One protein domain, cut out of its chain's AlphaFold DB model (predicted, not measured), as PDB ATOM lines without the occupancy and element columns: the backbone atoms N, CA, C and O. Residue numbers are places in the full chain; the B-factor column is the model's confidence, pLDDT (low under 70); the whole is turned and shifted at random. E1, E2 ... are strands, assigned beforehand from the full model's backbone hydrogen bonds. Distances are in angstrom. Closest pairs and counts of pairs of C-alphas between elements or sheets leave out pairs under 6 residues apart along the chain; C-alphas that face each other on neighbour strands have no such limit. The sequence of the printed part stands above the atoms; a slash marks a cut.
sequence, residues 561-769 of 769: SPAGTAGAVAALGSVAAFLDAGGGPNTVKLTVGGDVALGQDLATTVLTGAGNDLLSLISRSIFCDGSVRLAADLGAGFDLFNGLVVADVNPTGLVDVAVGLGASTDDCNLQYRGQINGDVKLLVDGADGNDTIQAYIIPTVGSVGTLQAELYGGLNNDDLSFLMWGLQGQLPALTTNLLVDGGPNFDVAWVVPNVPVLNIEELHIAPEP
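What this domain is: This is residues 561 to 769 of the 769 residues of the protein "LEPR-XLL domain-containing protein" of Planctomycetes bacterium (UniProt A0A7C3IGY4). The chain winds in stacked turns as a flattened solenoid, its two walls being two sheets of parallel strands set face to face as a sandwich, with the strands of one nearly in line with those of the other. From E1 to E15 the chain passes from one wall to the other at nearly each link; E4 and E5 follow each other in the same wall, and E16 extends that wall beyond E15. The printed part has 209 residues with sixteen named strands, E1 to E16, and no named helix: the class is all strand. One sheet is branched, with nine strands; the other runs E1, E3, E6, E8, E10, E12, E14. The whole is compact and flat, with a radius of gyration of the C-alphas of 17.0 A and spans of 52 by 47 by 24 A.

Where its parts are: The branched sheet holds E2, residues 587 to 592; E4, 614 to 619; E5, 622 to 624; E7, 640 to 649, 26.2 A long; E9, 667 to 674, 23.9 A; E11, 692 to 699, 22.9 A; E13, 719 to 724; E15, 748 to 751; and E16, 762 to 765, ending at C-alpha 765 (-48.137, -36.298, -43.590). The other sheet holds E1, 575 to 580, beginning at C-alpha 575 (-26.605, -16.373, -15.593); E3, 601 to 607; E6, 627 to 633; E8, 654 to 664, 31.2 A; E10, 679 to 689, 29.9 A; E12, 706 to 712; and E14, 735 to 741.

How they stand to each other: In the branched, twisted sheet, E7 bends by 51 degrees at residue 646 and has three neighbours: E4 and E5 on one side, E9 on the other side. N 641 and O 667 of E7 and E9 are 2.9 A apart, within hydrogen-bond range, as are N 615 and O 640 of E4 and E7, 2.9 A, and N 624 and O 648 of E5 and E7, 2.9 A. E4 runs on into E5 at 78 degrees. Its edge strands are E2, E5 and E16. In the other sheet, E8 and E10 are parallel at 3 degrees, with N 657 and O 681 at 2.8 A; the edge strands are E1 and E14. The facing parts of the sheets are 9.9 A centre to centre, their best planes 6 degrees apart. Across the sandwich, the closest C-alphas of E12 and E13, Leu 711 and Leu 720, are 7.5 A apart.

The domain as a whole: The C-alphas farthest apart, of Gly 567 and Asn 745, are 53.8 A apart. The printed part has no cut and no long link. Residues 561 to 574 hold no named element. Confidence is under 70 at residues 561 to 573, 726 to 732 and 768 to 769; the mean pLDDT of the printed part is 88.8.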
ATOM      1  N   SER A 561     -23.403 -27.669 -12.674       59.88
ATOM      2  CA  SER A 561     -22.601 -28.838 -12.308       59.88
ATOM      3  C   SER A 561     -22.816 -30.000 -13.296       59.88
ATOM      4  O   SER A 561     -23.966 -30.341 -13.612       59.88
ATOM      5  N   PRO A 562     -21.749 -30.663 -13.779       53.09
ATOM      6  CA  PRO A 562     -21.882 -31.854 -14.606       53.09
ATOM      7  C   PRO A 562     -22.549 -32.985 -13.810       53.09
ATOM      8  O   PRO A 562     -22.089 -33.376 -12.740       53.09
ATOM      9  N   ALA A 563     -23.648 -33.513 -14.353       40.50
ATOM     10  CA  ALA A 563     -24.501 -34.526 -13.730       40.50
ATOM     11  C   ALA A 563     -23.707 -35.687 -13.086       40.50
ATOM     12  O   ALA A 563     -23.031 -36.446 -13.783       40.50
ATOM     13  N   GLY A 564     -23.820 -35.852 -11.759       41.97
ATOM     14  CA  GLY A 564     -23.177 -36.957 -11.033       41.97
ATOM     15  C   GLY A 564     -23.302 -36.939  -9.504       41.97
ATOM     16  O   GLY A 564     -23.304 -38.003  -8.883       41.97
ATOM     17  N   THR A 565     -23.472 -35.781  -8.869       43.25
ATOM     18  CA  THR A 565     -23.686 -35.674  -7.414       43.25
ATOM     19  C   THR A 565     -25.173 -35.775  -7.078       43.25
ATOM     20  O   THR A 565     -25.854 -34.800  -6.780       43.25
ATOM     21  N   ALA A 566     -25.697 -36.999  -7.129       32.53
ATOM     22  CA  ALA A 566     -27.025 -37.313  -6.618       32.53
ATOM     23  C   ALA A 566     -27.107 -36.962  -5.118       32.53
ATOM     24  O   ALA A 566     -26.518 -37.659  -4.291       32.53
ATOM     25  N   GLY A 567     -27.829 -35.896  -4.751       35.94
ATOM     26  CA  GLY A 567     -28.199 -35.672  -3.348       35.94
ATOM     27  C   GLY A 567     -28.497 -34.243  -2.895       35.94
ATOM     28  O   GLY A 567     -29.161 -34.093  -1.874       35.94
ATOM     29  N   ALA A 568     -28.076 -33.201  -3.612       35.91
ATOM     30  CA  ALA A 568     -28.426 -31.827  -3.254       35.91
ATOM     31  C   ALA A 568     -28.617 -30.987  -4.517       35.91
ATOM     32  O   ALA A 568     -27.671 -30.753  -5.262       35.91
ATOM     33  N   VAL A 569     -29.861 -30.563  -4.739       40.84
ATOM     34  CA  VAL A 569     -30.262 -29.622  -5.785       40.84
ATOM     35  C   VAL A 569     -29.644 -28.268  -5.444       40.84
ATOM     36  O   VAL A 569     -30.185 -27.488  -4.661       40.84
ATOM     37  N   ALA A 570     -28.450 -28.033  -5.965       45.72
ATOM     38  CA  ALA A 570     -27.889 -26.705  -6.064       45.72
ATOM     39  C   ALA A 570     -28.564 -26.022  -7.256       45.72
ATOM     40  O   ALA A 570     -28.276 -26.359  -8.402       45.72
ATOM     41  N   ALA A 571     -29.495 -25.110  -6.987       50.91
ATOM     42  CA  ALA A 571     -30.053 -24.255  -8.024       50.91
ATOM     43  C   ALA A 571     -28.930 -23.407  -8.622       50.91
ATOM     44  O   ALA A 571     -28.071 -22.964  -7.879       50.91
ATOM     45  N   LEU A 572     -28.898 -23.132  -9.918       53.19
ATOM     46  CA  LEU A 572     -27.958 -22.123 -10.423       53.19
ATOM     47  C   LEU A 572     -28.402 -20.720  -9.997       53.19
ATOM     48  O   LEU A 572     -29.591 -20.480  -9.813       53.19
ATOM     49  N   GLY A 573     -27.456 -19.795  -9.821       63.47
ATOM     50  CA  GLY A 573     -27.783 -18.364  -9.840       63.47
ATOM     51  C   GLY A 573     -28.205 -17.948 -11.250       63.47
ATOM     52  O   GLY A 573     -27.871 -18.649 -12.202       63.47
ATOM     53  N   SER A 574     -28.898 -16.819 -11.412       76.31
ATOM     54  CA  SER A 574     -29.178 -16.292 -12.748       76.31
ATOM     55  C   SER A 574     -27.863 -16.027 -13.484       76.31
ATOM     56  O   SER A 574     -26.962 -15.375 -12.947       76.31
ATOM     57  N   VAL A 575     -27.758 -16.538 -14.707       83.31
ATOM     58  CA  VAL A 575     -26.605 -16.373 -15.593       83.31
ATOM     59  C   VAL A 575     -27.090 -15.739 -16.888       83.31
ATOM     60  O   VAL A 575     -28.029 -16.231 -17.511       83.31
ATOM     61  N   ALA A 576     -26.415 -14.676 -17.307       86.69
ATOM     62  CA  ALA A 576     -26.542 -14.104 -18.636       86.69
ATOM     63  C   ALA A 576     -25.206 -14.274 -19.365       86.69
ATOM     64  O   ALA A 576     -24.201 -13.682 -18.970       86.69
ATOM     65  N   ALA A 577     -25.195 -15.097 -20.407       88.19
ATOM     66  CA  ALA A 577     -24.048 -15.309 -21.272       88.19
ATOM     67  C   ALA A 577     -24.310 -14.702 -22.652       88.19
ATOM     68  O   ALA A 577     -25.375 -14.888 -23.234       88.19
ATOM     69  N   PHE A 578     -23.329 -13.992 -23.183       92.00
ATOM     70  CA  PHE A 578     -23.304 -13.500 -24.547       92.00
ATOM     71  C   PHE A 578     -22.008 -13.983 -25.185       92.00
ATOM     72  O   PHE A 578     -20.920 -13.715 -24.670       92.00
ATOM     73  N   LEU A 579     -22.143 -14.736 -26.268       92.88
ATOM     74  CA  LEU A 579     -21.045 -15.282 -27.046       92.88
ATOM     75  C   LEU A 579     -21.147 -14.696 -28.450       92.88
ATOM     76  O   LEU A 579     -22.159 -14.891 -29.114       92.88
ATOM     77  N   ASP A 580     -20.112 -13.995 -28.881       93.62
ATOM     78  CA  ASP A 580     -19.942 -13.543 -30.257       93.62
ATOM     79  C   ASP A 580     -18.695 -14.231 -30.799       93.62
ATOM     80  O   ASP A 580     -17.602 -13.980 -30.306       93.62
ATOM     81  N   ALA A 581     -18.850 -15.167 -31.730       89.12
ATOM     82  CA  ALA A 581     -17.729 -15.905 -32.303       89.12
ATOM     83  C   ALA A 581     -17.032 -15.137 -33.439       89.12
ATOM     84  O   ALA A 581     -16.013 -15.603 -33.933       89.12
ATOM     85  N   GLY A 582     -17.543 -13.964 -33.831       90.06
ATOM     86  CA  GLY A 582     -16.930 -13.120 -34.846       90.06
ATOM     87  C   GLY A 582     -17.150 -13.627 -36.271       90.06
ATOM     88  O   GLY A 582     -18.270 -13.642 -36.760       90.06
ATOM     89  N   GLY A 583     -16.086 -13.927 -37.006       87.25
ATOM     90  CA  GLY A 583     -16.166 -14.438 -38.378       87.25
ATOM     91  C   GLY A 583     -15.289 -15.668 -38.579       87.25
ATOM     92  O   GLY A 583     -14.554 -16.070 -37.692       87.25
ATOM     93  N   GLY A 584     -15.319 -16.251 -39.772       92.38
ATOM     94  CA  GLY A 584     -14.709 -17.550 -40.043       92.38
ATOM     95  C   GLY A 584     -15.544 -18.728 -39.504       92.38
ATOM     96  O   GLY A 584     -16.500 -18.519 -38.783       92.38
ATOM     97  N   PRO A 585     -15.216 -19.982 -39.874       93.62
ATOM     98  CA  PRO A 585     -15.950 -21.167 -39.408       93.62
ATOM     99  C   PRO A 585     -15.774 -21.436 -37.908       93.62
ATOM    100  O   PRO A 585     -14.683 -21.831 -37.492       93.62
ATOM    101  N   ASN A 586     -16.836 -21.299 -37.126       94.81
ATOM    102  CA  ASN A 586     -16.828 -21.365 -35.669       94.81
ATOM    103  C   ASN A 586     -17.466 -22.648 -35.123       94.81
ATOM    104  O   ASN A 586     -18.293 -23.300 -35.753       94.81
ATOM    105  N   THR A 587     -17.087 -23.056 -33.911       96.19
ATOM    106  CA  THR A 587     -17.758 -24.135 -33.174       96.19
ATOM    107  C   THR A 587     -18.119 -23.670 -31.775       96.19
ATOM    108  O   THR A 587     -17.254 -23.476 -30.926       96.19
ATOM    109  N   VAL A 588     -19.413 -23.577 -31.494       95.50
ATOM    110  CA  VAL A 588     -19.956 -23.244 -30.181       95.50
ATOM    111  C   VAL A 588     -20.648 -24.469 -29.601       95.50
ATOM    112  O   VAL A 588     -21.579 -25.029 -30.174       95.50
ATOM    113  N   LYS A 589     -20.215 -24.893 -28.419       95.31
ATOM    114  CA  LYS A 589     -20.837 -25.960 -27.644       95.31
ATOM    115  C   LYS A 589     -21.348 -25.407 -26.325       95.31
ATOM    116  O   LYS A 589     -20.573 -25.089 -25.424       95.31
ATOM    117  N   LEU A 590     -22.664 -25.395 -26.192       92.25
ATOM    118  CA  LEU A 590     -23.372 -25.028 -24.980       92.25
ATOM    119  C   LEU A 590     -23.852 -26.289 -24.262       92.25
ATOM    120  O   LEU A 590     -24.655 -27.062 -24.787       92.25
ATOM    121  N   THR A 591     -23.360 -26.507 -23.047       90.50
ATOM    122  CA  THR A 591     -23.848 -27.562 -22.159       90.50
ATOM    123  C   THR A 591     -24.575 -26.939 -20.981       90.50
ATOM    124  O   THR A 591     -23.982 -26.169 -20.231       90.50
ATOM    125  N   VAL A 592     -25.836 -27.312 -20.781       85.69
ATOM    126  CA  VAL A 592     -26.599 -26.935 -19.590       85.69
ATOM    127  C   VAL A 592     -26.765 -28.159 -18.690       85.69
ATOM    128  O   VAL A 592     -27.283 -29.197 -19.116       85.69
ATOM    129  N   GLY A 593     -26.296 -28.047 -17.450       79.44
ATOM    130  CA  GLY A 593     -26.371 -29.080 -16.422       79.44
ATOM    131  C   GLY A 593     -26.931 -28.547 -15.103       79.44
ATOM    132  O   GLY A 593     -26.848 -27.359 -14.810       79.44
ATOM    133  N   GLY A 594     -27.484 -29.452 -14.294       76.00
ATOM    134  CA  GLY A 594     -28.134 -29.109 -13.027       76.00
ATOM    135  C   GLY A 594     -29.562 -28.581 -13.201       76.00
ATOM    136  O   GLY A 594     -30.005 -28.295 -14.310       76.00
ATOM    137  N   ASP A 595     -30.287 -28.487 -12.089       81.25
ATOM    138  CA  ASP A 595     -31.673 -28.010 -12.062       81.25
ATOM    139  C   ASP A 595     -31.728 -26.478 -11.991       81.25
ATOM    140  O   ASP A 595     -30.894 -25.827 -11.351       81.25
ATOM    141  N   VAL A 596     -32.753 -25.890 -12.605       80.69
ATOM    142  CA  VAL A 596     -32.969 -24.438 -12.626       80.69
ATOM    143  C   VAL A 596     -34.142 -24.107 -11.719       80.69
ATOM    144  O   VAL A 596     -35.294 -24.327 -12.083       80.69
ATOM    145  N   ALA A 597     -33.862 -23.584 -10.524       81.81
ATOM    146  CA  ALA A 597     -34.908 -23.302  -9.544       81.81
ATOM    147  C   ALA A 597     -35.738 -22.052  -9.872       81.81
ATOM    148  O   ALA A 597     -35.355 -21.193 -10.666       81.81
ATOM    149  N   LEU A 598     -36.870 -21.927  -9.181       81.31
ATOM    150  CA  LEU A 598     -37.786 -20.797  -9.300       81.31
ATOM    151  C   LEU A 598     -37.070 -19.448  -9.112       81.31
ATOM    152  O   LEU A 598     -36.364 -19.231  -8.126       81.31
ATOM    153  N   GLY A 599     -37.320 -18.520 -10.039       78.50
ATOM    154  CA  GLY A 599     -36.757 -17.166 -10.024       78.50
ATOM    155  C   GLY A 599     -35.338 -17.051 -10.591       78.50
ATOM    156  O   GLY A 599     -34.819 -15.939 -10.644       78.50
ATOM    157  N   GLN A 600     -34.733 -18.162 -11.017       82.19
ATOM    158  CA  GLN A 600     -33.440 -18.177 -11.698       82.19
ATOM    159  C   GLN A 600     -33.642 -18.110 -13.209       82.19
ATOM    160  O   GLN A 600     -34.601 -18.675 -13.742       82.19
ATOM    161  N   ASP A 601     -32.736 -17.415 -13.885       84.50
ATOM    162  CA  ASP A 601     -32.770 -17.229 -15.332       84.50
ATOM    163  C   ASP A 601     -31.414 -17.575 -15.933       84.50
ATOM    164  O   ASP A 601     -30.405 -16.950 -15.606       84.50
ATOM    165  N   LEU A 602     -31.396 -18.591 -16.784       88.19
ATOM    166  CA  LEU A 602     -30.243 -19.012 -17.549       88.19
ATOM    167  C   LEU A 602     -30.430 -18.561 -18.992       88.19
ATOM    168  O   LEU A 602     -31.060 -19.263 -19.776       88.19
ATOM    169  N   ALA A 603     -29.893 -17.400 -19.341       89.50
ATOM    170  CA  ALA A 603     -30.013 -16.828 -20.674       89.50
ATOM    171  C   ALA A 603     -28.663 -16.867 -21.392       89.50
ATOM    172  O   ALA A 603     -27.663 -16.388 -20.864       89.50
ATOM    173  N   THR A 604     -28.633 -17.430 -22.598       92.56
ATOM    174  CA  THR A 604     -27.467 -17.392 -23.486       92.56
ATOM    175  C   THR A 604     -27.857 -16.795 -24.830       92.56
ATOM    176  O   THR A 604     -28.813 -17.249 -25.456       92.56
ATOM    177  N   THR A 605     -27.105 -15.796 -25.278       95.12
ATOM    178  CA  THR A 605     -27.141 -15.291 -26.649       95.12
ATOM    179  C   THR A 605     -25.881 -15.744 -27.374       95.12
ATOM    180  O   THR A 605     -24.790 -15.626 -26.815       95.12
ATOM    181  N   VAL A 606     -26.030 -16.274 -28.584       96.25
ATOM    182  CA  VAL A 606     -24.922 -16.715 -29.439       96.25
ATOM    183  C   VAL A 606     -25.030 -16.020 -30.789       96.25
ATOM    184  O   VAL A 606     -26.068 -16.113 -31.432       96.25
ATOM    185  N   LEU A 607     -23.965 -15.354 -31.215       96.44
ATOM    186  CA  LEU A 607     -23.784 -14.841 -32.568       96.44
ATOM    187  C   LEU A 607     -22.564 -15.557 -33.149       96.44
ATOM    188  O   LEU A 607     -21.516 -15.536 -32.503       96.44
ATOM    189  N   THR A 608     -22.677 -16.224 -34.299       94.38
ATOM    190  CA  THR A 608     -21.504 -16.883 -34.921       94.38
ATOM    191  C   THR A 608     -20.952 -16.143 -36.134       94.38
ATOM    192  O   THR A 608     -19.754 -16.236 -36.395       94.38
ATOM    193  N   GLY A 609     -21.778 -15.294 -36.752       93.38
ATOM    194  CA  GLY A 609     -21.367 -14.310 -37.745       93.38
ATOM    195  C   GLY A 609     -21.169 -14.906 -39.134       93.38
ATOM    196  O   GLY A 609     -22.022 -15.623 -39.624       93.38
ATOM    197  N   ALA A 610     -20.127 -14.502 -39.859       93.25
ATOM    198  CA  ALA A 610     -19.905 -15.016 -41.215       93.25
ATOM    199  C   ALA A 610     -18.960 -16.216 -41.167       93.25
ATOM    200  O   ALA A 610     -17.822 -16.044 -40.747       93.25
ATOM    201  N   GLY A 611     -19.334 -17.378 -41.681       95.00
ATOM    202  CA  GLY A 611     -18.572 -18.605 -41.490       95.00
ATOM    203  C   GLY A 611     -19.393 -19.829 -41.854       95.00
ATOM    204  O   GLY A 611     -20.536 -19.707 -42.239       95.00
ATOM    205  N   ASN A 612     -18.784 -21.011 -41.791       96.88
ATOM    206  CA  ASN A 612     -19.574 -22.240 -41.756       96.88
ATOM    207  C   ASN A 612     -19.558 -22.724 -40.312       96.88
ATOM    208  O   ASN A 612     -18.564 -23.325 -39.883       96.88
ATOM    209  N   ASP A 613     -20.610 -22.428 -39.571       97.19
ATOM    210  CA  ASP A 613     -20.596 -22.488 -38.122       97.19
ATOM    211  C   ASP A 613     -21.309 -23.731 -37.589       97.19
ATOM    212  O   ASP A 613     -22.200 -24.314 -38.199       97.19
ATOM    213  N   LEU A 614     -20.889 -24.185 -36.411       97.50
ATOM    214  CA  LEU A 614     -21.520 -25.282 -35.686       97.50
ATOM    215  C   LEU A 614     -21.950 -24.796 -34.308       97.50
ATOM    216  O   LEU A 614     -21.104 -24.569 -33.443       97.50
ATOM    217  N   LEU A 615     -23.256 -24.764 -34.052       97.62
ATOM    218  CA  LEU A 615     -23.808 -24.580 -32.714       97.62
ATOM    219  C   LEU A 615     -24.395 -25.896 -32.193       97.62
ATOM    220  O   LEU A 615     -25.367 -26.432 -32.722       97.62
ATOM    221  N   SER A 616     -23.828 -26.417 -31.105       96.94
ATOM    222  CA  SER A 616     -24.349 -27.580 -30.389       96.94
ATOM    223  C   SER A 616     -24.890 -27.184 -29.020       96.94
ATOM    224  O   SER A 616     -24.136 -26.758 -28.147       96.94
ATOM    225  N   LEU A 617     -26.189 -27.396 -28.805       93.88
ATOM    226  CA  LEU A 617     -26.834 -27.293 -27.498       93.88
ATOM    227  C   LEU A 617     -27.054 -28.698 -26.931       93.88
ATOM    228  O   LEU A 617     -27.695 -29.540 -27.552       93.88
ATOM    229  N   ILE A 618     -26.573 -28.944 -25.715       91.06
ATOM    230  CA  ILE A 618     -26.824 -30.185 -24.982       91.06
ATOM    231  C   ILE A 618     -27.306 -29.832 -23.581       91.06
ATOM    232  O   ILE A 618     -26.548 -29.309 -22.770       91.06
ATOM    233  N   SER A 619     -28.536 -30.204 -23.250       85.56
ATOM    234  CA  SER A 619     -28.983 -30.255 -21.854       85.56
ATOM    235  C   SER A 619     -29.142 -31.693 -21.381       85.56
ATOM    236  O   SER A 619     -29.439 -32.599 -22.164       85.56
ATOM    237  N   ARG A 620     -28.890 -31.926 -20.090       79.19
ATOM    238  CA  ARG A 620     -28.932 -33.269 -19.498       79.19
ATOM    239  C   ARG A 620     -29.846 -33.310 -18.281       79.19
ATOM    240  O   ARG A 620     -29.396 -32.998 -17.186       79.19
ATOM    241  N   SER A 621     -31.076 -33.788 -18.485       79.12
ATOM    242  CA  SER A 621     -32.034 -34.126 -17.420       79.12
ATOM    243  C   SER A 621     -32.230 -32.995 -16.410       79.12
ATOM    244  O   SER A 621     -32.033 -33.187 -15.215       79.12
ATOM    245  N   ILE A 622     -32.585 -31.819 -16.920       82.12
ATOM    246  CA  ILE A 622     -32.804 -30.613 -16.115       82.12
ATOM    247  C   ILE A 622     -34.230 -30.624 -15.562       82.12
ATOM    248  O   ILE A 622     -35.170 -30.771 -16.343       82.12
ATOM    249  N   PHE A 623     -34.416 -30.380 -14.265       87.38
ATOM    250  CA  PHE A 623     -35.704 -29.915 -13.742       87.38
ATOM    251  C   PHE A 623     -35.752 -28.383 -13.793       87.38
ATOM    252  O   PHE A 623     -34.931 -27.705 -13.172       87.38
ATOM    253  N   CYS A 624     -36.688 -27.823 -14.561       88.00
ATOM    254  CA  CYS A 624     -36.798 -26.380 -14.778       88.00
ATOM    255  C   CYS A 624     -38.030 -25.807 -14.062       88.00
ATOM    256  O   CYS A 624     -39.156 -25.955 -14.534       88.00
ATOM    257  N   ASP A 625     -37.807 -25.136 -12.932       87.50
ATOM    258  CA  ASP A 625     -38.774 -24.271 -12.238       87.50
ATOM    259  C   ASP A 625     -38.605 -22.782 -12.602       87.50
ATOM    260  O   ASP A 625     -39.529 -21.994 -12.378       87.50
ATOM    261  N   GLY A 626     -37.418 -22.396 -13.092       87.69
ATOM    262  CA  GLY A 626     -37.042 -21.040 -13.511       87.69
ATOM    263  C   GLY A 626     -37.121 -20.827 -15.027       87.69
ATOM    264  O   GLY A 626     -38.113 -21.170 -15.657       87.69
ATOM    265  N   SER A 627     -36.110 -20.208 -15.636       89.69
ATOM    266  CA  SER A 627     -36.050 -19.984 -17.088       89.69
ATOM    267  C   SER A 627     -34.730 -20.470 -17.678       89.69
ATOM    268  O   SER A 627     -33.671 -20.205 -17.122       89.69
ATOM    269  N   VAL A 628     -34.799 -21.152 -18.821       91.38
ATOM    270  CA  VAL A 628     -33.657 -21.478 -19.685       91.38
ATOM    271  C   VAL A 628     -33.933 -20.868 -21.050       91.38
ATOM    272  O   VAL A 628     -34.929 -21.223 -21.673       91.38
ATOM    273  N   ARG A 629     -33.079 -19.950 -21.507       92.88
ATOM    274  CA  ARG A 629     -33.212 -19.263 -22.794       92.88
ATOM    275  C   ARG A 629     -31.946 -19.393 -23.629       92.88
ATOM    276  O   ARG A 629     -30.856 -19.089 -23.148       92.88
ATOM    277  N   LEU A 630     -32.106 -19.787 -24.885       95.56
ATOM    278  CA  LEU A 630     -31.100 -19.683 -25.932       95.56
ATOM    279  C   LEU A 630     -31.665 -18.798 -27.042       95.56
ATOM    280  O   LEU A 630     -32.725 -19.101 -27.578       95.56
ATOM    281  N   ALA A 631     -30.945 -17.739 -27.391       96.56
ATOM    282  CA  ALA A 631     -31.155 -16.985 -28.619       96.56
ATOM    283  C   ALA A 631     -29.884 -17.098 -29.462       96.56
ATOM    284  O   ALA A 631     -28.818 -16.698 -28.998       96.56
ATOM    285  N   ALA A 632     -29.976 -17.660 -30.659       97.44
ATOM    286  CA  ALA A 632     -28.842 -17.830 -31.553       97.44
ATOM    287  C   ALA A 632     -29.113 -17.193 -32.918       97.44
ATOM    288  O   ALA A 632     -30.222 -17.308 -33.435       97.44
ATOM    289  N   ASP A 633     -28.097 -16.550 -33.477       97.44
ATOM    290  CA  ASP A 633     -28.043 -16.065 -34.857       97.44
ATOM    291  C   ASP A 633     -26.756 -16.618 -35.474       97.44
ATOM    292  O   ASP A 633     -25.656 -16.288 -35.009       97.44
ATOM    293  N   LEU A 634     -26.903 -17.536 -36.432       96.94
ATOM    294  CA  LEU A 634     -25.760 -18.209 -37.043       96.94
ATOM    295  C   LEU A 634     -25.140 -17.409 -38.197       96.94
ATOM    296  O   LEU A 634     -23.965 -17.582 -38.491       96.94
ATOM    297  N   GLY A 635     -25.847 -16.400 -38.711       96.19
ATOM    298  CA  GLY A 635     -25.279 -15.407 -39.611       96.19
ATOM    299  C   GLY A 635     -25.206 -15.849 -41.071       96.19
ATOM    300  O   GLY A 635     -26.231 -15.885 -41.739       96.19
ATOM    301  N   ALA A 636     -24.019 -15.971 -41.657       94.62
ATOM    302  CA  ALA A 636     -23.888 -16.210 -43.095       94.62
ATOM    303  C   ALA A 636     -22.855 -17.281 -43.422       94.62
ATOM    304  O   ALA A 636     -21.672 -17.090 -43.159       94.62
ATOM    305  N   GLY A 637     -23.272 -18.274 -44.197       95.81
ATOM    306  CA  GLY A 637     -22.472 -19.384 -44.703       95.81
ATOM    307  C   GLY A 637     -23.227 -20.687 -44.465       95.81
ATOM    308  O   GLY A 637     -24.432 -20.645 -44.324       95.81
ATOM    309  N   PHE A 638     -22.576 -21.847 -44.576       96.38
ATOM    310  CA  PHE A 638     -23.270 -23.122 -44.329       96.38
ATOM    311  C   PHE A 638     -23.201 -23.439 -42.838       96.38
ATOM    312  O   PHE A 638     -22.144 -23.874 -42.362       96.38
ATOM    313  N   ASP A 639     -24.312 -23.266 -42.139       97.62
ATOM    314  CA  ASP A 639     -24.385 -23.367 -40.691       97.62
ATOM    315  C   ASP A 639     -25.117 -24.634 -40.236       97.62
ATOM    316  O   ASP A 639     -26.002 -25.178 -40.899       97.62
ATOM    317  N   LEU A 640     -24.706 -25.161 -39.081       97.88
ATOM    318  CA  LEU A 640     -25.240 -26.388 -38.500       97.88
ATOM    319  C   LEU A 640     -25.665 -26.163 -37.048       97.88
ATOM    320  O   LEU A 640     -24.830 -26.038 -36.145       97.88
ATOM    321  N   PHE A 641     -26.969 -26.243 -36.787       98.12
ATOM    322  CA  PHE A 641     -27.521 -26.278 -35.435       98.12
ATOM    323  C   PHE A 641     -27.879 -27.704 -35.001       98.12
ATOM    324  O   PHE A 641     -28.709 -28.377 -35.609       98.12
ATOM    325  N   ASN A 642     -27.306 -28.158 -33.885       97.12
ATOM    326  CA  ASN A 642     -27.647 -29.427 -33.239       97.12
ATOM    327  C   ASN A 642     -28.094 -29.195 -31.791       97.12
ATOM    328  O   ASN A 642     -27.266 -29.119 -30.878       97.12
ATOM    329  N   GLY A 643     -29.405 -29.139 -31.567       93.75
ATOM    330  CA  GLY A 643     -30.007 -28.974 -30.249       93.75
ATOM    331  C   GLY A 643     -30.561 -30.275 -29.676       93.75
ATOM    332  O   GLY A 643     -31.482 -30.864 -30.232       93.75
ATOM    333  N   LEU A 644     -30.066 -30.701 -28.513       92.81
ATOM    334  CA  LEU A 644     -30.693 -31.726 -27.678       92.81
ATOM    335  C   LEU A 644     -31.133 -31.114 -26.347       92.81
ATOM    336  O   LEU A 644     -30.324 -30.845 -25.452       92.81
ATOM    337  N   VAL A 645     -32.444 -30.961 -26.203       90.56
ATOM    338  CA  VAL A 645     -33.091 -30.477 -24.993       90.56
ATOM    339  C   VAL A 645     -33.694 -31.649 -24.214       90.56
ATOM    340  O   VAL A 645     -34.654 -32.263 -24.669       90.56
ATOM    341  N   VAL A 646     -33.136 -31.987 -23.048       87.56
ATOM    342  CA  VAL A 646     -33.679 -33.000 -22.129       87.56
ATOM    343  C   VAL A 646     -34.027 -32.323 -20.807       87.56
ATOM    344  O   VAL A 646     -33.154 -32.159 -19.949       87.56
ATOM    345  N   ALA A 647     -35.290 -31.932 -20.654       87.19
ATOM    346  CA  ALA A 647     -35.758 -31.163 -19.508       87.19
ATOM    347  C   ALA A 647     -37.192 -31.535 -19.105       87.19
ATOM    348  O   ALA A 647     -38.066 -31.681 -19.955       87.19
ATOM    349  N   ASP A 648     -37.426 -31.629 -17.799       91.88
ATOM    350  CA  ASP A 648     -38.757 -31.642 -17.206       91.88
ATOM    351  C   ASP A 648     -39.091 -30.210 -16.760       91.88
ATOM    352  O   ASP A 648     -38.481 -29.660 -15.841       91.88
ATOM    353  N   VAL A 649     -40.045 -29.581 -17.443       93.56
ATOM    354  CA  VAL A 649     -40.436 -28.184 -17.229       93.56
ATOM    355  C   VAL A 649     -41.639 -28.135 -16.301       93.56
ATOM    356  O   VAL A 649     -42.744 -28.536 -16.671       93.56
ATOM    357  N   ASN A 650     -41.433 -27.645 -15.084       93.94
ATOM    358  CA  ASN A 650     -42.464 -27.524 -14.056       93.94
ATOM    359  C   ASN A 650     -43.415 -26.347 -14.337       93.94
ATOM    360  O   ASN A 650     -43.121 -25.528 -15.199       93.94
ATOM    361  N   PRO A 651     -44.558 -26.217 -13.632       94.50
ATOM    362  CA  PRO A 651     -45.601 -25.235 -13.965       94.50
ATOM    363  C   PRO A 651     -45.177 -23.759 -14.036       94.50
ATOM    364  O   PRO A 651     -45.873 -22.961 -14.652       94.50
ATOM    365  N   THR A 652     -44.082 -23.376 -13.378       91.25
ATOM    366  CA  THR A 652     -43.512 -22.017 -13.433       91.25
ATOM    367  C   THR A 652     -42.306 -21.909 -14.361       91.25
ATOM    368  O   THR A 652     -41.788 -20.811 -14.553       91.25
ATOM    369  N   GLY A 653     -41.845 -23.046 -14.878       93.31
ATOM    370  CA  GLY A 653     -40.663 -23.175 -15.704       93.31
ATOM    371  C   GLY A 653     -40.884 -22.676 -17.124       93.31
ATOM    372  O   GLY A 653     -41.975 -22.815 -17.683       93.31
ATOM    373  N   LEU A 654     -39.817 -22.149 -17.716       94.62
ATOM    374  CA  LEU A 654     -39.735 -21.777 -19.121       94.62
ATOM    375  C   LEU A 654     -38.489 -22.402 -19.749       94.62
ATOM    376  O   LEU A 654     -37.385 -22.263 -19.223       94.62
ATOM    377  N   VAL A 655     -38.660 -23.020 -20.911       95.56
ATOM    378  CA  VAL A 655     -37.573 -23.308 -21.852       95.56
ATOM    379  C   VAL A 655     -37.868 -22.547 -23.137       95.56
ATOM    380  O   VAL A 655     -38.935 -22.728 -23.710       95.56
ATOM    381  N   ASP A 656     -36.950 -21.691 -23.566       95.94
ATOM    382  CA  ASP A 656     -37.087 -20.827 -24.740       95.94
ATOM    383  C   ASP A 656     -35.854 -20.994 -25.631       95.94
ATOM    384  O   ASP A 656     -34.743 -20.663 -25.227       95.94
ATOM    385  N   VAL A 657     -36.015 -21.578 -26.813       96.94
ATOM    386  CA  VAL A 657     -34.928 -21.770 -27.776       96.94
ATOM    387  C   VAL A 657     -35.343 -21.104 -29.073       96.94
ATOM    388  O   VAL A 657     -36.272 -21.572 -29.721       96.94
ATOM    389  N   ALA A 658     -34.645 -20.039 -29.443       97.12
ATOM    390  CA  ALA A 658     -34.810 -19.326 -30.698       97.12
ATOM    391  C   ALA A 658     -33.492 -19.371 -31.477       97.12
ATOM    392  O   ALA A 658     -32.448 -19.003 -30.936       97.12
ATOM    393  N   VAL A 659     -33.536 -19.836 -32.724       97.75
ATOM    394  CA  VAL A 659     -32.362 -19.960 -33.597       97.75
ATOM    395  C   VAL A 659     -32.698 -19.389 -34.970       97.75
ATOM    396  O   VAL A 659     -33.637 -19.864 -35.602       97.75
ATOM    397  N   GLY A 660     -31.943 -18.391 -35.419       97.62
ATOM    398  CA  GLY A 660     -31.875 -17.986 -36.821       97.62
ATOM    399  C   GLY A 660     -30.676 -18.657 -37.484       97.62
ATOM    400  O   GLY A 660     -29.576 -18.580 -36.933       97.62
ATOM    401  N   LEU A 661     -30.896 -19.348 -38.601       97.06
ATOM    402  CA  LEU A 661     -29.839 -20.023 -39.361       97.06
ATOM    403  C   LEU A 661     -29.108 -19.040 -40.276       97.06
ATOM    404  O   LEU A 661     -27.889 -19.003 -40.250       97.06
ATOM    405  N   GLY A 662     -29.840 -18.117 -40.901       95.25
ATOM    406  CA  GLY A 662     -29.248 -16.937 -41.508       95.25
ATOM    407  C   GLY A 662     -29.239 -17.012 -43.027       95.25
ATOM    408  O   GLY A 662     -30.297 -17.068 -43.636       95.25
ATOM    409  N   ALA A 663     -28.085 -16.843 -43.663       92.69
ATOM    410  CA  ALA A 663     -27.990 -16.832 -45.118       92.69
ATOM    411  C   ALA A 663     -27.140 -17.993 -45.635       92.69
ATOM    412  O   ALA A 663     -25.990 -18.118 -45.226       92.69
ATOM    413  N   SER A 664     -27.602 -18.642 -46.710       95.56
ATOM    414  CA  SER A 664     -27.007 -19.754 -47.484       95.56
ATOM    415  C   SER A 664     -27.784 -21.057 -47.305       95.56
ATOM    416  O   SER A 664     -28.982 -21.026 -47.421       95.56
ATOM    417  N   THR A 665     -27.165 -22.232 -47.278       97.06
ATOM    418  CA  THR A 665     -27.915 -23.486 -47.102       97.06
ATOM    419  C   THR A 665     -27.531 -24.004 -45.743       97.06
ATOM    420  O   THR A 665     -26.349 -24.279 -45.559       97.06
ATOM    421  N   ASP A 666     -28.499 -24.160 -44.854       97.81
ATOM    422  CA  ASP A 666     -28.241 -24.476 -43.456       97.81
ATOM    423  C   ASP A 666     -28.926 -25.769 -43.013       97.81
ATOM    424  O   ASP A 666     -29.951 -26.191 -43.550       97.81
ATOM    425  N   ASP A 667     -28.353 -26.411 -41.997       98.00
ATOM    426  CA  ASP A 667     -28.863 -27.647 -41.414       98.00
ATOM    427  C   ASP A 667     -29.247 -27.422 -39.944       98.00
ATOM    428  O   ASP A 667     -28.444 -27.012 -39.104       98.00
ATOM    429  N   CYS A 668     -30.471 -27.792 -39.575       97.94
ATOM    430  CA  CYS A 668     -30.965 -27.705 -38.208       97.94
ATOM    431  C   CYS A 668     -31.571 -29.029 -37.737       97.94
ATOM    432  O   CYS A 668     -32.437 -29.620 -38.378       97.94
ATOM    433  N   ASN A 669     -31.143 -29.484 -36.560       97.44
ATOM    434  CA  ASN A 669     -31.701 -30.629 -35.853       97.44
ATOM    435  C   ASN A 669     -31.964 -30.257 -34.394       97.44
ATOM    436  O   ASN A 669     -31.053 -30.235 -33.563       97.44
ATOM    437  N   LEU A 670     -33.226 -29.993 -34.073       96.81
ATOM    438  CA  LEU A 670     -33.697 -29.655 -32.738       96.81
ATOM    439  C   LEU A 670     -34.515 -30.806 -32.150       96.81
ATOM    440  O   LEU A 670     -35.542 -31.208 -32.688       96.81
ATOM    441  N   GLN A 671     -34.105 -31.311 -30.991       95.75
ATOM    442  CA  GLN A 671     -34.821 -32.352 -30.261       95.75
ATOM    443  C   GLN A 671     -35.214 -31.873 -28.873       95.75
ATOM    444  O   GLN A 671     -34.379 -31.348 -28.141       95.75
ATOM    445  N   TYR A 672     -36.451 -32.147 -28.470       95.31
ATOM    446  CA  TYR A 672     -36.918 -31.957 -27.098       95.31
ATOM    447  C   TYR A 672     -37.410 -33.280 -26.512       95.31
ATOM    448  O   TYR A 672     -38.143 -34.022 -27.168       95.31
ATOM    449  N   ARG A 673     -37.048 -33.577 -25.260       93.50
ATOM    450  CA  ARG A 673     -37.541 -34.734 -24.501       93.50
ATOM    451  C   ARG A 673     -37.788 -34.364 -23.040       93.50
ATOM    452  O   ARG A 673     -36.878 -33.870 -22.382       93.50
ATOM    453  N   GLY A 674     -38.964 -34.705 -22.521       92.81
ATOM    454  CA  GLY A 674     -39.291 -34.564 -21.095       92.81
ATOM    455  C   GLY A 674     -40.715 -34.077 -20.842       92.81
ATOM    456  O   GLY A 674     -41.518 -33.972 -21.773       92.81
ATOM    457  N   GLN A 675     -41.057 -33.837 -19.578       93.25
ATOM    458  CA  GLN A 675     -42.399 -33.413 -19.175       93.25
ATOM    459  C   GLN A 675     -42.591 -31.916 -19.409       93.25
ATOM    460  O   GLN A 675     -41.731 -31.119 -19.056       93.25
ATOM    461  N   ILE A 676     -43.731 -31.522 -19.977       95.12
ATOM    462  CA  ILE A 676     -44.087 -30.115 -20.204       95.12
ATOM    463  C   ILE A 676     -45.276 -29.768 -19.311       95.12
ATOM    464  O   ILE A 676     -46.423 -30.027 -19.674       95.12
ATOM    465  N   ASN A 677     -45.019 -29.216 -18.127       95.12
ATOM    466  CA  ASN A 677     -46.049 -28.675 -17.232       95.12
ATOM    467  C   ASN A 677     -46.059 -27.139 -17.212       95.12
ATOM    468  O   ASN A 677     -47.099 -26.564 -16.895       95.12
ATOM    469  N   GLY A 678     -44.928 -26.500 -17.526       95.62
ATOM    470  CA  GLY A 678     -44.796 -25.058 -17.765       95.62
ATOM    471  C   GLY A 678     -44.801 -24.719 -19.254       95.62
ATOM    472  O   GLY A 678     -45.542 -25.333 -20.020       95.62
ATOM    473  N   ASP A 679     -43.955 -23.774 -19.658       96.75
ATOM    474  CA  ASP A 679     -43.884 -23.289 -21.036       96.75
ATOM    475  C   ASP A 679     -42.610 -23.772 -21.745       96.75
ATOM    476  O   ASP A 679     -41.492 -23.602 -21.258       96.75
ATOM    477  N   VAL A 680     -42.776 -24.345 -22.934       97.12
ATOM    478  CA  VAL A 680     -41.687 -24.669 -23.862       97.12
ATOM    479  C   VAL A 680     -41.924 -23.909 -25.159       97.12
ATOM    480  O   VAL A 680     -42.977 -24.069 -25.775       97.12
ATOM    481  N   LYS A 681     -40.952 -23.095 -25.569       97.31
ATOM    482  CA  LYS A 681     -40.945 -22.319 -26.808       97.31
ATOM    483  C   LYS A 681     -39.743 -22.713 -27.643       97.31
ATOM    484  O   LYS A 681     -38.617 -22.668 -27.159       97.31
ATOM    485  N   LEU A 682     -40.000 -23.124 -28.873       97.25
ATOM    486  CA  LEU A 682     -38.995 -23.560 -29.829       97.25
ATOM    487  C   LEU A 682     -39.256 -22.818 -31.136       97.25
ATOM    488  O   LEU A 682     -40.313 -22.986 -31.735       97.25
ATOM    489  N   LEU A 683     -38.320 -21.986 -31.557       97.38
ATOM    490  CA  LEU A 683     -38.398 -21.223 -32.790       97.38
ATOM    491  C   LEU A 683     -37.130 -21.474 -33.596       97.38
ATOM    492  O   LEU A 683     -36.023 -21.313 -33.082       97.38
ATOM    493  N   VAL A 684     -37.309 -21.869 -34.852       97.94
ATOM    494  CA  VAL A 684     -36.228 -21.953 -35.833       97.94
ATOM    495  C   VAL A 684     -36.647 -21.171 -37.069       97.94
ATOM    496  O   VAL A 684     -37.746 -21.389 -37.579       97.94
ATOM    497  N   ASP A 685     -35.782 -20.274 -37.520       97.75
ATOM    498  CA  ASP A 685     -35.951 -19.474 -38.732       97.75
ATOM    499  C   ASP A 685     -34.777 -19.748 -39.678       97.75
ATOM    500  O   ASP A 685     -33.632 -19.484 -39.308       97.75
ATOM    501  N   GLY A 686     -35.050 -20.333 -40.846       96.50
ATOM    502  CA  GLY A 686     -34.046 -20.604 -41.879       96.50
ATOM    503  C   GLY A 686     -33.525 -19.328 -42.536       96.50
ATOM    504  O   GLY A 686     -32.329 -19.195 -42.754       96.50
ATOM    505  N   ALA A 687     -34.384 -18.312 -42.657       96.06
ATOM    506  CA  ALA A 687     -34.103 -17.042 -43.317       96.06
ATOM    507  C   ALA A 687     -33.785 -17.176 -44.825       96.06
ATOM    508  O   ALA A 687     -34.686 -17.508 -45.587       96.06
ATOM    509  N   ASP A 688     -32.611 -16.775 -45.319       94.25
ATOM    510  CA  ASP A 688     -32.330 -16.736 -46.763       94.25
ATOM    511  C   ASP A 688     -31.578 -18.002 -47.191       94.25
ATOM    512  O   ASP A 688     -30.354 -18.033 -47.083       94.25
ATOM    513  N   GLY A 689     -32.232 -18.992 -47.801       95.06
ATOM    514  CA  GLY A 689     -31.508 -20.232 -48.031       95.06
ATOM    515  C   GLY A 689     -32.220 -21.388 -48.690       95.06
ATOM    516  O   GLY A 689     -33.367 -21.281 -49.066       95.06
ATOM    517  N   ASN A 690     -31.506 -22.486 -48.948       97.44
ATOM    518  CA  ASN A 690     -32.207 -23.763 -49.142       97.44
ATOM    519  C   ASN A 690     -31.875 -24.599 -47.920       97.44
ATOM    520  O   ASN A 690     -30.806 -25.218 -47.906       97.44
ATOM    521  N   ASP A 691     -32.744 -24.573 -46.925       98.06
ATOM    522  CA  ASP A 691     -32.439 -25.021 -45.576       98.06
ATOM    523  C   ASP A 691     -33.090 -26.365 -45.273       98.06
ATOM    524  O   ASP A 691     -34.149 -26.716 -45.791       98.06
ATOM    525  N   THR A 692     -32.444 -27.154 -44.419       98.25
ATOM    526  CA  THR A 692     -32.987 -28.411 -43.903       98.25
ATOM    527  C   THR A 692     -33.252 -28.266 -42.414       98.25
ATOM    528  O   THR A 692     -32.333 -28.311 -41.597       98.25
ATOM    529  N   ILE A 693     -34.522 -28.148 -42.024       98.38
ATOM    530  CA  ILE A 693     -34.919 -27.919 -40.633       98.38
ATOM    531  C   ILE A 693     -35.677 -29.122 -40.095       98.38
ATOM    532  O   ILE A 693     -36.772 -29.451 -40.543       98.38
ATOM    533  N   GLN A 694     -35.133 -29.763 -39.064       97.31
ATOM    534  CA  GLN A 694     -35.744 -30.908 -38.402       97.31
ATOM    535  C   GLN A 694     -36.013 -30.599 -36.931       97.31
ATOM    536  O   GLN A 694     -35.094 -30.348 -36.154       97.31
ATOM    537  N   ALA A 695     -37.276 -30.694 -36.520       96.44
ATOM    538  CA  ALA A 695     -37.693 -30.606 -35.129       96.44
ATOM    539  C   ALA A 695     -38.375 -31.896 -34.673       96.44
ATOM    540  O   ALA A 695     -39.312 -32.399 -35.299       96.44
ATOM    541  N   TYR A 696     -37.912 -32.419 -33.542       95.19
ATOM    542  CA  TYR A 696     -38.356 -33.688 -32.998       95.19
ATOM    543  C   TYR A 696     -38.708 -33.588 -31.513       95.19
ATOM    544  O   TYR A 696     -37.841 -33.513 -30.640       95.19
ATOM    545  N   ILE A 697     -40.006 -33.596 -31.214       94.19
ATOM    546  CA  ILE A 697     -40.533 -33.279 -29.884       94.19
ATOM    547  C   ILE A 697     -41.140 -34.530 -29.244       94.19
ATOM    548  O   ILE A 697     -42.081 -35.118 -29.773       94.19
ATOM    549  N   ILE A 698     -40.623 -34.938 -28.085       92.88
ATOM    550  CA  ILE A 698     -41.070 -36.125 -27.342       92.88
ATOM    551  C   ILE A 698     -41.537 -35.716 -25.936       92.88
ATOM    552  O   ILE A 698     -40.794 -35.882 -24.957       92.88
ATOM    553  N   PRO A 699     -42.751 -35.159 -25.801       91.88
ATOM    554  CA  PRO A 699     -43.309 -34.862 -24.491       91.88
ATOM    555  C   PRO A 699     -43.628 -36.169 -23.750       91.88
ATOM    556  O   PRO A 699     -44.205 -37.103 -24.313       91.88
ATOM    557  N   THR A 700     -43.280 -36.256 -22.466       91.06
ATOM    558  CA  THR A 700     -43.664 -37.413 -21.641       91.06
ATOM    559  C   THR A 700     -45.148 -37.368 -21.264       91.06
ATOM    560  O   THR A 700     -45.794 -36.314 -21.225       91.06
ATOM    561  N   VAL A 701     -45.714 -38.550 -20.991       87.00
ATOM    562  CA  VAL A 701     -47.110 -38.703 -20.552       87.00
ATOM    563  C   VAL A 701     -47.355 -37.883 -19.286       87.00
ATOM    564  O   VAL A 701     -46.573 -37.942 -18.342       87.00
ATOM    565  N   GLY A 702     -48.475 -37.158 -19.255       86.94
ATOM    566  CA  GLY A 702     -48.827 -36.280 -18.136       86.94
ATOM    567  C   GLY A 702     -48.354 -34.836 -18.294       86.94
ATOM    568  O   GLY A 702     -48.484 -34.070 -17.345       86.94
ATOM    569  N   SER A 703     -47.842 -34.454 -19.466       93.19
ATOM    570  CA  SER A 703     -47.612 -33.047 -19.812       93.19
ATOM    571  C   SER A 703     -48.946 -32.277 -19.869       93.19
ATOM    572  O   SER A 703     -49.901 -32.736 -20.502       93.19
ATOM    573  N   VAL A 704     -49.016 -31.129 -19.188       94.81
ATOM    574  CA  VAL A 704     -50.219 -30.276 -19.040       94.81
ATOM    575  C   VAL A 704     -49.978 -28.792 -19.357       94.81
ATOM    576  O   VAL A 704     -50.878 -27.977 -19.171       94.81
ATOM    577  N   GLY A 705     -48.759 -28.434 -19.761       95.00
ATOM    578  CA  GLY A 705     -48.322 -27.057 -19.972       95.00
ATOM    579  C   GLY A 705     -48.603 -26.521 -21.376       95.00
ATOM    580  O   GLY A 705     -49.550 -26.949 -22.047       95.00
ATOM    581  N   THR A 706     -47.746 -25.605 -21.826       96.19
ATOM    582  CA  THR A 706     -47.783 -25.018 -23.170       96.19
ATOM    583  C   THR A 706     -46.558 -25.441 -23.970       96.19
ATOM    584  O   THR A 706     -45.426 -25.291 -23.518       96.19
ATOM    585  N   LEU A 707     -46.782 -25.922 -25.189       95.56
ATOM    586  CA  LEU A 707     -45.754 -26.107 -26.205       95.56
ATOM    587  C   LEU A 707     -46.022 -25.134 -27.356       95.56
ATOM    588  O   LEU A 707     -47.027 -25.268 -28.051       95.56
ATOM    589  N   GLN A 708     -45.119 -24.185 -27.568       96.69
ATOM    590  CA  GLN A 708     -45.057 -23.358 -28.765       96.69
ATOM    591  C   GLN A 708     -43.870 -23.825 -29.606       96.69
ATOM    592  O   GLN A 708     -42.744 -23.828 -29.113       96.69
ATOM    593  N   ALA A 709     -44.116 -24.259 -30.839       96.06
ATOM    594  CA  ALA A 709     -43.052 -24.713 -31.724       96.06
ATOM    595  C   ALA A 709     -43.302 -24.243 -33.159       96.06
ATOM    596  O   ALA A 709     -44.311 -24.607 -33.763       96.06
ATOM    597  N   GLU A 710     -42.397 -23.420 -33.677       97.56
ATOM    598  CA  GLU A 710     -42.549 -22.714 -34.948       97.56
ATOM    599  C   GLU A 710     -41.290 -22.931 -35.794       97.56
ATOM    600  O   GLU A 710     -40.180 -22.672 -35.327       97.56
ATOM    601  N   LEU A 711     -41.472 -23.447 -37.012       98.12
ATOM    602  CA  LEU A 711     -40.415 -23.594 -38.012       98.12
ATOM    603  C   LEU A 711     -40.740 -22.705 -39.208       98.12
ATOM    604  O   LEU A 711     -41.817 -22.846 -39.793       98.12
ATOM    605  N   TYR A 712     -39.806 -21.834 -39.567       98.25
ATOM    606  CA  TYR A 712     -39.867 -20.989 -40.752       98.25
ATOM    607  C   TYR A 712     -38.749 -21.414 -41.710       98.25
ATOM    608  O   TYR A 712     -37.602 -21.464 -41.280       98.25
ATOM    609  N   GLY A 713     -39.091 -21.761 -42.954       96.81
ATOM    610  CA  GLY A 713     -38.130 -22.025 -44.033       96.81
ATOM    611  C   GLY A 713     -37.473 -20.722 -44.461       96.81
ATOM    612  O   GLY A 713     -36.350 -20.445 -44.069       96.81
ATOM    613  N   GLY A 714     -38.248 -19.839 -45.087       96.31
ATOM    614  CA  GLY A 714     -37.812 -18.486 -45.406       96.31
ATOM    615  C   GLY A 714     -37.795 -18.252 -46.910       96.31
ATOM    616  O   GLY A 714     -38.788 -18.501 -47.585       96.31
ATOM    617  N   LEU A 715     -36.747 -17.627 -47.446       95.50
ATOM    618  CA  LEU A 715     -36.590 -17.464 -48.889       95.50
ATOM    619  C   LEU A 715     -35.884 -18.682 -49.485       95.50
ATOM    620  O   LEU A 715     -34.816 -19.028 -49.028       95.50
ATOM    621  N   ASN A 716     -36.353 -19.102 -50.660       96.94
ATOM    622  CA  ASN A 716     -35.879 -20.206 -51.513       96.94
ATOM    623  C   ASN A 716     -36.513 -21.545 -51.134       96.94
ATOM    624  O   ASN A 716     -37.708 -21.535 -50.897       96.94
ATOM    625  N   ASN A 717     -35.840 -22.676 -51.351       97.88
ATOM    626  CA  ASN A 717     -36.510 -23.976 -51.337       97.88
ATOM    627  C   ASN A 717     -36.059 -24.792 -50.130       97.88
ATOM    628  O   ASN A 717     -34.930 -25.291 -50.131       97.88
ATOM    629  N   ASP A 718     -36.963 -25.006 -49.183       98.31
ATOM    630  CA  ASP A 718     -36.638 -25.577 -47.881       98.31
ATOM    631  C   ASP A 718     -37.209 -26.992 -47.676       98.31
ATOM    632  O   ASP A 718     -38.240 -27.380 -48.235       98.31
ATOM    633  N   ASP A 719     -36.519 -27.784 -46.852       98.19
ATOM    634  CA  ASP A 719     -36.922 -29.115 -46.386       98.19
ATOM    635  C   ASP A 719     -37.217 -29.060 -44.879       98.19
ATOM    636  O   ASP A 719     -36.317 -28.986 -44.037       98.19
ATOM    637  N   LEU A 720     -38.504 -29.091 -44.524       98.12
ATOM    638  CA  LEU A 720     -38.981 -28.892 -43.157       98.12
ATOM    639  C   LEU A 720     -39.584 -30.177 -42.584       98.12
ATOM    640  O   LEU A 720     -40.601 -30.685 -43.042       98.12
ATOM    641  N   SER A 721     -39.032 -30.696 -41.496       96.56
ATOM    642  CA  SER A 721     -39.557 -31.868 -40.794       96.56
ATOM    643  C   SER A 721     -39.993 -31.511 -39.376       96.56
ATOM    644  O   SER A 721     -39.161 -31.246 -38.513       96.56
ATOM    645  N   PHE A 722     -41.295 -31.584 -39.093       95.44
ATOM    646  CA  PHE A 722     -41.846 -31.431 -37.745       95.44
ATOM    647  C   PHE A 722     -42.491 -32.728 -37.263       95.44
ATOM    648  O   PHE A 722     -43.604 -33.101 -37.650       95.44
ATOM    649  N   LEU A 723     -41.806 -33.413 -36.353       92.62
ATOM    650  CA  LEU A 723     -42.240 -34.692 -35.815       92.62
ATOM    651  C   LEU A 723     -42.470 -34.586 -34.308       92.62
ATOM    652  O   LEU A 723     -41.595 -34.178 -33.550       92.62
ATOM    653  N   MET A 724     -43.645 -35.016 -33.852       89.38
ATOM    654  CA  MET A 724     -43.978 -35.072 -32.429       89.38
ATOM    655  C   MET A 724     -44.357 -36.498 -32.035       89.38
ATOM    656  O   MET A 724     -45.287 -37.069 -32.603       89.38
ATOM    657  N   TRP A 725     -43.638 -37.087 -31.075       82.00
ATOM    658  CA  TRP A 725     -43.892 -38.440 -30.572       82.00
ATOM    659  C   TRP A 725     -44.458 -38.394 -29.159       82.00
ATOM    660  O   TRP A 725     -43.768 -38.133 -28.180       82.00
ATOM    661  N   GLY A 726     -45.737 -38.718 -29.060       67.81
ATOM    662  CA  GLY A 726     -46.465 -38.887 -27.815       67.81
ATOM    663  C   GLY A 726     -47.848 -39.387 -28.187       67.81
ATOM    664  O   GLY A 726     -48.480 -38.798 -29.056       67.81
ATOM    665  N   LEU A 727     -48.281 -40.507 -27.601       57.25
ATOM    666  CA  LEU A 727     -49.514 -41.223 -27.959       57.25
ATOM    667  C   LEU A 727     -50.692 -40.246 -28.128       57.25
ATOM    668  O   LEU A 727     -51.253 -39.779 -27.129       57.25
ATOM    669  N   GLN A 728     -51.066 -39.924 -29.373       53.03
ATOM    670  CA  GLN A 728     -52.223 -39.072 -29.647       53.03
ATOM    671  C   GLN A 728     -53.451 -39.688 -28.955       53.03
ATOM    672  O   GLN A 728     -53.762 -40.868 -29.110       53.03
ATOM    673  N   GLY A 729     -54.104 -38.892 -28.102       57.97
ATOM    674  CA  GLY A 729     -55.177 -39.327 -27.198       57.97
ATOM    675  C   GLY A 729     -54.784 -39.450 -25.716       57.97
ATOM    676  O   GLY A 729     -55.676 -39.512 -24.873       57.97
ATOM    677  N   GLN A 730     -53.488 -39.427 -25.373       58.94
ATOM    678  CA  GLN A 730     -52.995 -39.435 -23.982       58.94
ATOM    679  C   GLN A 730     -52.426 -38.094 -23.488       58.94
ATOM    680  O   GLN A 730     -52.142 -37.966 -22.298       58.94
ATOM    681  N   LEU A 731     -52.325 -37.082 -24.358       67.69
ATOM    682  CA  LEU A 731     -51.917 -35.712 -24.005       67.69
ATOM    683  C   LEU A 731     -53.015 -34.646 -24.247       67.69
ATOM    684  O   LEU A 731     -52.693 -33.556 -24.707       67.69
ATOM    685  N   PRO A 732     -54.312 -34.881 -23.948       67.25
ATOM    686  CA  PRO A 732     -55.366 -33.891 -24.216       67.25
ATOM    687  C   PRO A 732     -55.241 -32.600 -23.388       67.25
ATOM    688  O   PRO A 732     -55.993 -31.659 -23.618       67.25
ATOM    689  N   ALA A 733     -54.346 -32.574 -22.398       82.94
ATOM    690  CA  ALA A 733     -54.113 -31.430 -21.526       82.94
ATOM    691  C   ALA A 733     -52.942 -30.538 -21.972       82.94
ATOM    692  O   ALA A 733     -52.829 -29.431 -21.456       82.94
ATOM    693  N   LEU A 734     -52.084 -30.989 -22.897       89.06
ATOM    694  CA  LEU A 734     -50.989 -30.169 -23.414       89.06
ATOM    695  C   LEU A 734     -51.558 -29.146 -24.403       89.06
ATOM    696  O   LEU A 734     -52.157 -29.518 -25.411       89.06
ATOM    697  N   THR A 735     -51.366 -27.861 -24.120       92.31
ATOM    698  CA  THR A 735     -51.749 -26.792 -25.046       92.31
ATOM    699  C   THR A 735     -50.648 -26.629 -26.081       92.31
ATOM    700  O   THR A 735     -49.504 -26.373 -25.720       92.31
ATOM    701  N   THR A 736     -50.973 -26.771 -27.364       92.44
ATOM    702  CA  THR A 736     -49.990 -26.679 -28.450       92.44
ATOM    703  C   THR A 736     -50.282 -25.489 -29.362       92.44
ATOM    704  O   THR A 736     -51.403 -25.363 -29.856       92.44
ATOM    705  N   ASN A 737     -49.273 -24.660 -29.627       94.06
ATOM    706  CA  ASN A 737     -49.263 -23.664 -30.694       94.06
ATOM    707  C   ASN A 737     -48.141 -24.029 -31.670       94.06
ATOM    708  O   ASN A 737     -46.970 -23.799 -31.381       94.06
ATOM    709  N   LEU A 738     -48.503 -24.691 -32.764       95.12
ATOM    710  CA  LEU A 738     -47.550 -25.254 -33.716       95.12
ATOM    711  C   LEU A 738     -47.673 -24.521 -35.048       95.12
ATOM    712  O   LEU A 738     -48.787 -24.166 -35.442       95.12
ATOM    713  N   LEU A 739     -46.561 -24.345 -35.749       97.00
ATOM    714  CA  LEU A 739     -46.547 -23.814 -37.106       97.00
ATOM    715  C   LEU A 739     -45.349 -24.356 -37.881       97.00
ATOM    716  O   LEU A 739     -44.239 -24.409 -37.359       97.00
ATOM    717  N   VAL A 740     -45.589 -24.713 -39.139       98.19
ATOM    718  CA  VAL A 740     -44.545 -24.882 -40.152       98.19
ATOM    719  C   VAL A 740     -44.897 -23.966 -41.317       98.19
ATOM    720  O   VAL A 740     -45.988 -24.078 -41.875       98.19
ATOM    721  N   ASP A 741     -44.014 -23.040 -41.657       98.38
ATOM    722  CA  ASP A 741     -44.193 -22.101 -42.762       98.38
ATOM    723  C   ASP A 741     -42.982 -22.188 -43.691       98.38
ATOM    724  O   ASP A 741     -41.874 -21.908 -43.250       98.38
ATOM    725  N   GLY A 742     -43.179 -22.593 -44.948       97.19
ATOM    726  CA  GLY A 742     -42.091 -22.654 -45.933       97.19
ATOM    727  C   GLY A 742     -41.579 -21.277 -46.340       97.19
ATOM    728  O   GLY A 742     -40.398 -21.106 -46.580       97.19
ATOM    729  N   GLY A 743     -42.432 -20.250 -46.288       96.94
ATOM    730  CA  GLY A 743     -42.127 -18.958 -46.893       96.94
ATOM    731  C   GLY A 743     -42.336 -18.969 -48.414       96.94
ATOM    732  O   GLY A 743     -43.150 -19.722 -48.939       96.94
ATOM    733  N   PRO A 744     -41.786 -18.002 -49.163       93.94
ATOM    734  CA  PRO A 744     -41.891 -18.013 -50.616       93.94
ATOM    735  C   PRO A 744     -40.972 -19.052 -51.279       93.94
ATOM    736  O   PRO A 744     -39.804 -19.148 -50.932       93.94
ATOM    737  N   ASN A 745     -41.447 -19.555 -52.426       96.31
ATOM    738  CA  ASN A 745     -40.804 -20.430 -53.420       96.31
ATOM    739  C   ASN A 745     -41.319 -21.872 -53.363       96.31
ATOM    740  O   ASN A 745     -42.524 -22.019 -53.543       96.31
ATOM    741  N   PHE A 746     -40.466 -22.897 -53.371       97.31
ATOM    742  CA  PHE A 746     -40.911 -24.290 -53.434       97.31
ATOM    743  C   PHE A 746     -40.394 -25.051 -52.224       97.31
ATOM    744  O   PHE A 746     -39.227 -25.435 -52.203       97.31
ATOM    745  N   ASP A 747     -41.298 -25.354 -51.303       98.31
ATOM    746  CA  ASP A 747     -40.955 -25.934 -50.010       98.31
ATOM    747  C   ASP A 747     -41.579 -27.314 -49.825       98.31
ATOM    748  O   ASP A 747     -42.703 -27.609 -50.266       98.31
ATOM    749  N   VAL A 748     -40.832 -28.186 -49.152       98.06
ATOM    750  CA  VAL A 748     -41.248 -29.548 -48.831       98.06
ATOM    751  C   VAL A 748     -41.357 -29.690 -47.322       98.06
ATOM    752  O   VAL A 748     -40.427 -29.351 -46.600       98.06
ATOM    753  N   ALA A 749     -42.477 -30.229 -46.830       97.50
ATOM    754  CA  ALA A 749     -42.636 -30.473 -45.400       97.50
ATOM    755  C   ALA A 749     -43.105 -31.886 -45.046       97.50
ATOM    756  O   ALA A 749     -44.047 -32.412 -45.641       97.50
ATOM    757  N   TRP A 750     -42.518 -32.459 -43.992       96.88
ATOM    758  CA  TRP A 750     -42.958 -33.681 -43.320       96.88
ATOM    759  C   TRP A 750     -43.497 -33.351 -41.933       96.88
ATOM    760  O   TRP A 750     -42.735 -33.053 -41.017       96.88
ATOM    761  N   VAL A 751     -44.815 -33.445 -41.747       94.94
ATOM    762  CA  VAL A 751     -45.463 -33.072 -40.478       94.94
ATOM    763  C   VAL A 751     -46.348 -34.182 -39.922       94.94
ATOM    764  O   VAL A 751     -46.928 -34.977 -40.665       94.94
ATOM    765  N   VAL A 752     -46.493 -34.229 -38.597       90.06
ATOM    766  CA  VAL A 752     -47.548 -35.025 -37.944       90.06
ATOM    767  C   VAL A 752     -48.933 -34.381 -38.135       90.06
ATOM    768  O   VAL A 752     -49.028 -33.175 -38.385       90.06
ATOM    769  N   PRO A 753     -50.040 -35.139 -37.997       86.81
ATOM    770  CA  PRO A 753     -51.382 -34.567 -38.079       86.81
ATOM    771  C   PRO A 753     -51.606 -33.432 -37.070       86.81
ATOM    772  O   PRO A 753     -51.132 -33.494 -35.937       86.81
ATOM    773  N   ASN A 754     -52.421 -32.447 -37.459       83.62
ATOM    774  CA  ASN A 754     -52.814 -31.274 -36.658       83.62
ATOM    775  C   ASN A 754     -51.746 -30.184 -36.471       83.62
ATOM    776  O   ASN A 754     -51.982 -29.257 -35.698       83.62
ATOM    777  N   VAL A 755     -50.627 -30.241 -37.195       91.81
ATOM    778  CA  VAL A 755     -49.702 -29.104 -37.328       91.81
ATOM    779  C   VAL A 755     -50.212 -28.184 -38.445       91.81
ATOM    780  O   VAL A 755     -50.368 -28.648 -39.578       91.81
ATOM    781  N   PRO A 756     -50.530 -26.910 -38.162       94.94
ATOM    782  CA  PRO A 756     -50.780 -25.910 -39.193       94.94
ATOM    783  C   PRO A 756     -49.566 -25.758 -40.110       94.94
ATOM    784  O   PRO A 756     -48.448 -25.582 -39.630       94.94
ATOM    785  N   VAL A 757     -49.812 -25.802 -41.420       97.00
ATOM    786  CA  VAL A 757     -48.792 -25.579 -42.448       97.00
ATOM    787  C   VAL A 757     -49.168 -24.383 -43.319       97.00
ATOM    788  O   VAL A 757     -50.339 -24.235 -43.688       97.00
ATOM    789  N   LEU A 758     -48.195 -23.535 -43.634       97.69
ATOM    790  CA  LEU A 758     -48.323 -22.376 -44.517       97.69
ATOM    791  C   LEU A 758     -47.235 -22.429 -45.588       97.69
ATOM    792  O   LEU A 758     -46.140 -22.899 -45.317       97.69
ATOM    793  N   ASN A 759     -47.575 -21.978 -46.797       97.50
ATOM    794  CA  ASN A 759     -46.649 -21.879 -47.928       97.50
ATOM    795  C   ASN A 759     -45.784 -23.144 -48.133       97.50
ATOM    796  O   ASN A 759     -44.571 -23.080 -48.093       97.50
ATOM    797  N   ILE A 760     -46.435 -24.308 -48.273       98.06
ATOM    798  CA  ILE A 760     -45.780 -25.590 -48.579       98.06
ATOM    799  C   ILE A 760     -46.364 -26.141 -49.879       98.06
ATOM    800  O   ILE A 760     -47.565 -26.442 -49.952       98.06
ATOM    801  N   GLU A 761     -45.525 -26.323 -50.891       98.00
ATOM    802  CA  GLU A 761     -45.904 -26.855 -52.199       98.00
ATOM    803  C   GLU A 761     -45.987 -28.386 -52.189       98.00
ATOM    804  O   GLU A 761     -46.850 -28.960 -52.865       98.00
ATOM    805  N   GLU A 762     -45.134 -29.049 -51.402       97.50
ATOM    806  CA  GLU A 762     -45.113 -30.503 -51.257       97.50
ATOM    807  C   GLU A 762     -45.223 -30.940 -49.786       97.50
ATOM    808  O   GLU A 762     -44.261 -30.972 -49.027       97.50
ATOM    809  N   LEU A 763     -46.437 -31.324 -49.383       96.81
ATOM    810  CA  LEU A 763     -46.738 -31.747 -48.015       96.81
ATOM    811  C   LEU A 763     -46.825 -33.272 -47.886       96.81
ATOM    812  O   LEU A 763     -47.706 -33.918 -48.465       96.81
ATOM    813  N   HIS A 764     -45.998 -33.825 -47.007       96.31
ATOM    814  CA  HIS A 764     -46.027 -35.214 -46.568       96.31
ATOM    815  C   HIS A 764     -46.545 -35.297 -45.136       96.31
ATOM    816  O   HIS A 764     -45.945 -34.788 -44.192       96.31
ATOM    817  N   ILE A 765     -47.660 -35.996 -44.941       91.94
ATOM    818  CA  ILE A 765     -48.137 -36.298 -43.590       91.94
ATOM    819  C   ILE A 765     -47.428 -37.569 -43.133       91.94
ATOM    820  O   ILE A 765     -47.687 -38.655 -43.663       91.94
ATOM    821  N   ALA A 766     -46.516 -37.427 -42.173       83.56
ATOM    822  CA  ALA A 766     -45.812 -38.560 -41.600       83.56
ATOM    823  C   ALA A 766     -46.835 -39.507 -40.946       83.56
ATOM    824  O   ALA A 766     -47.709 -39.045 -40.202       83.56
ATOM    825  N   PRO A 767     -46.774 -40.824 -41.226       71.62
ATOM    826  CA  PRO A 767     -47.619 -41.778 -40.529       71.62
ATOM    827  C   PRO A 767     -47.311 -41.681 -39.040       71.62
ATOM    828  O   PRO A 767     -46.142 -41.641 -38.656       71.62
ATOM    829  N   GLU A 768     -48.358 -41.628 -38.220       59.97
ATOM    830  CA  GLU A 768     -48.190 -41.650 -36.772       59.97
ATOM    831  C   GLU A 768     -47.385 -42.895 -36.374       59.97
ATOM    832  O   GLU A 768     -47.786 -44.010 -36.735       59.97
ATOM    833  N   PRO A 769     -46.245 -42.728 -35.692       52.56
ATOM    834  CA  PRO A 769     -45.501 -43.842 -35.127       52.56
ATOM    835  C   PRO A 769     -46.067 -44.314 -33.786       52.56
ATOM    836  O   PRO A 769     -46.571 -43.475 -33.000       52.56
TER     837      PRO A 769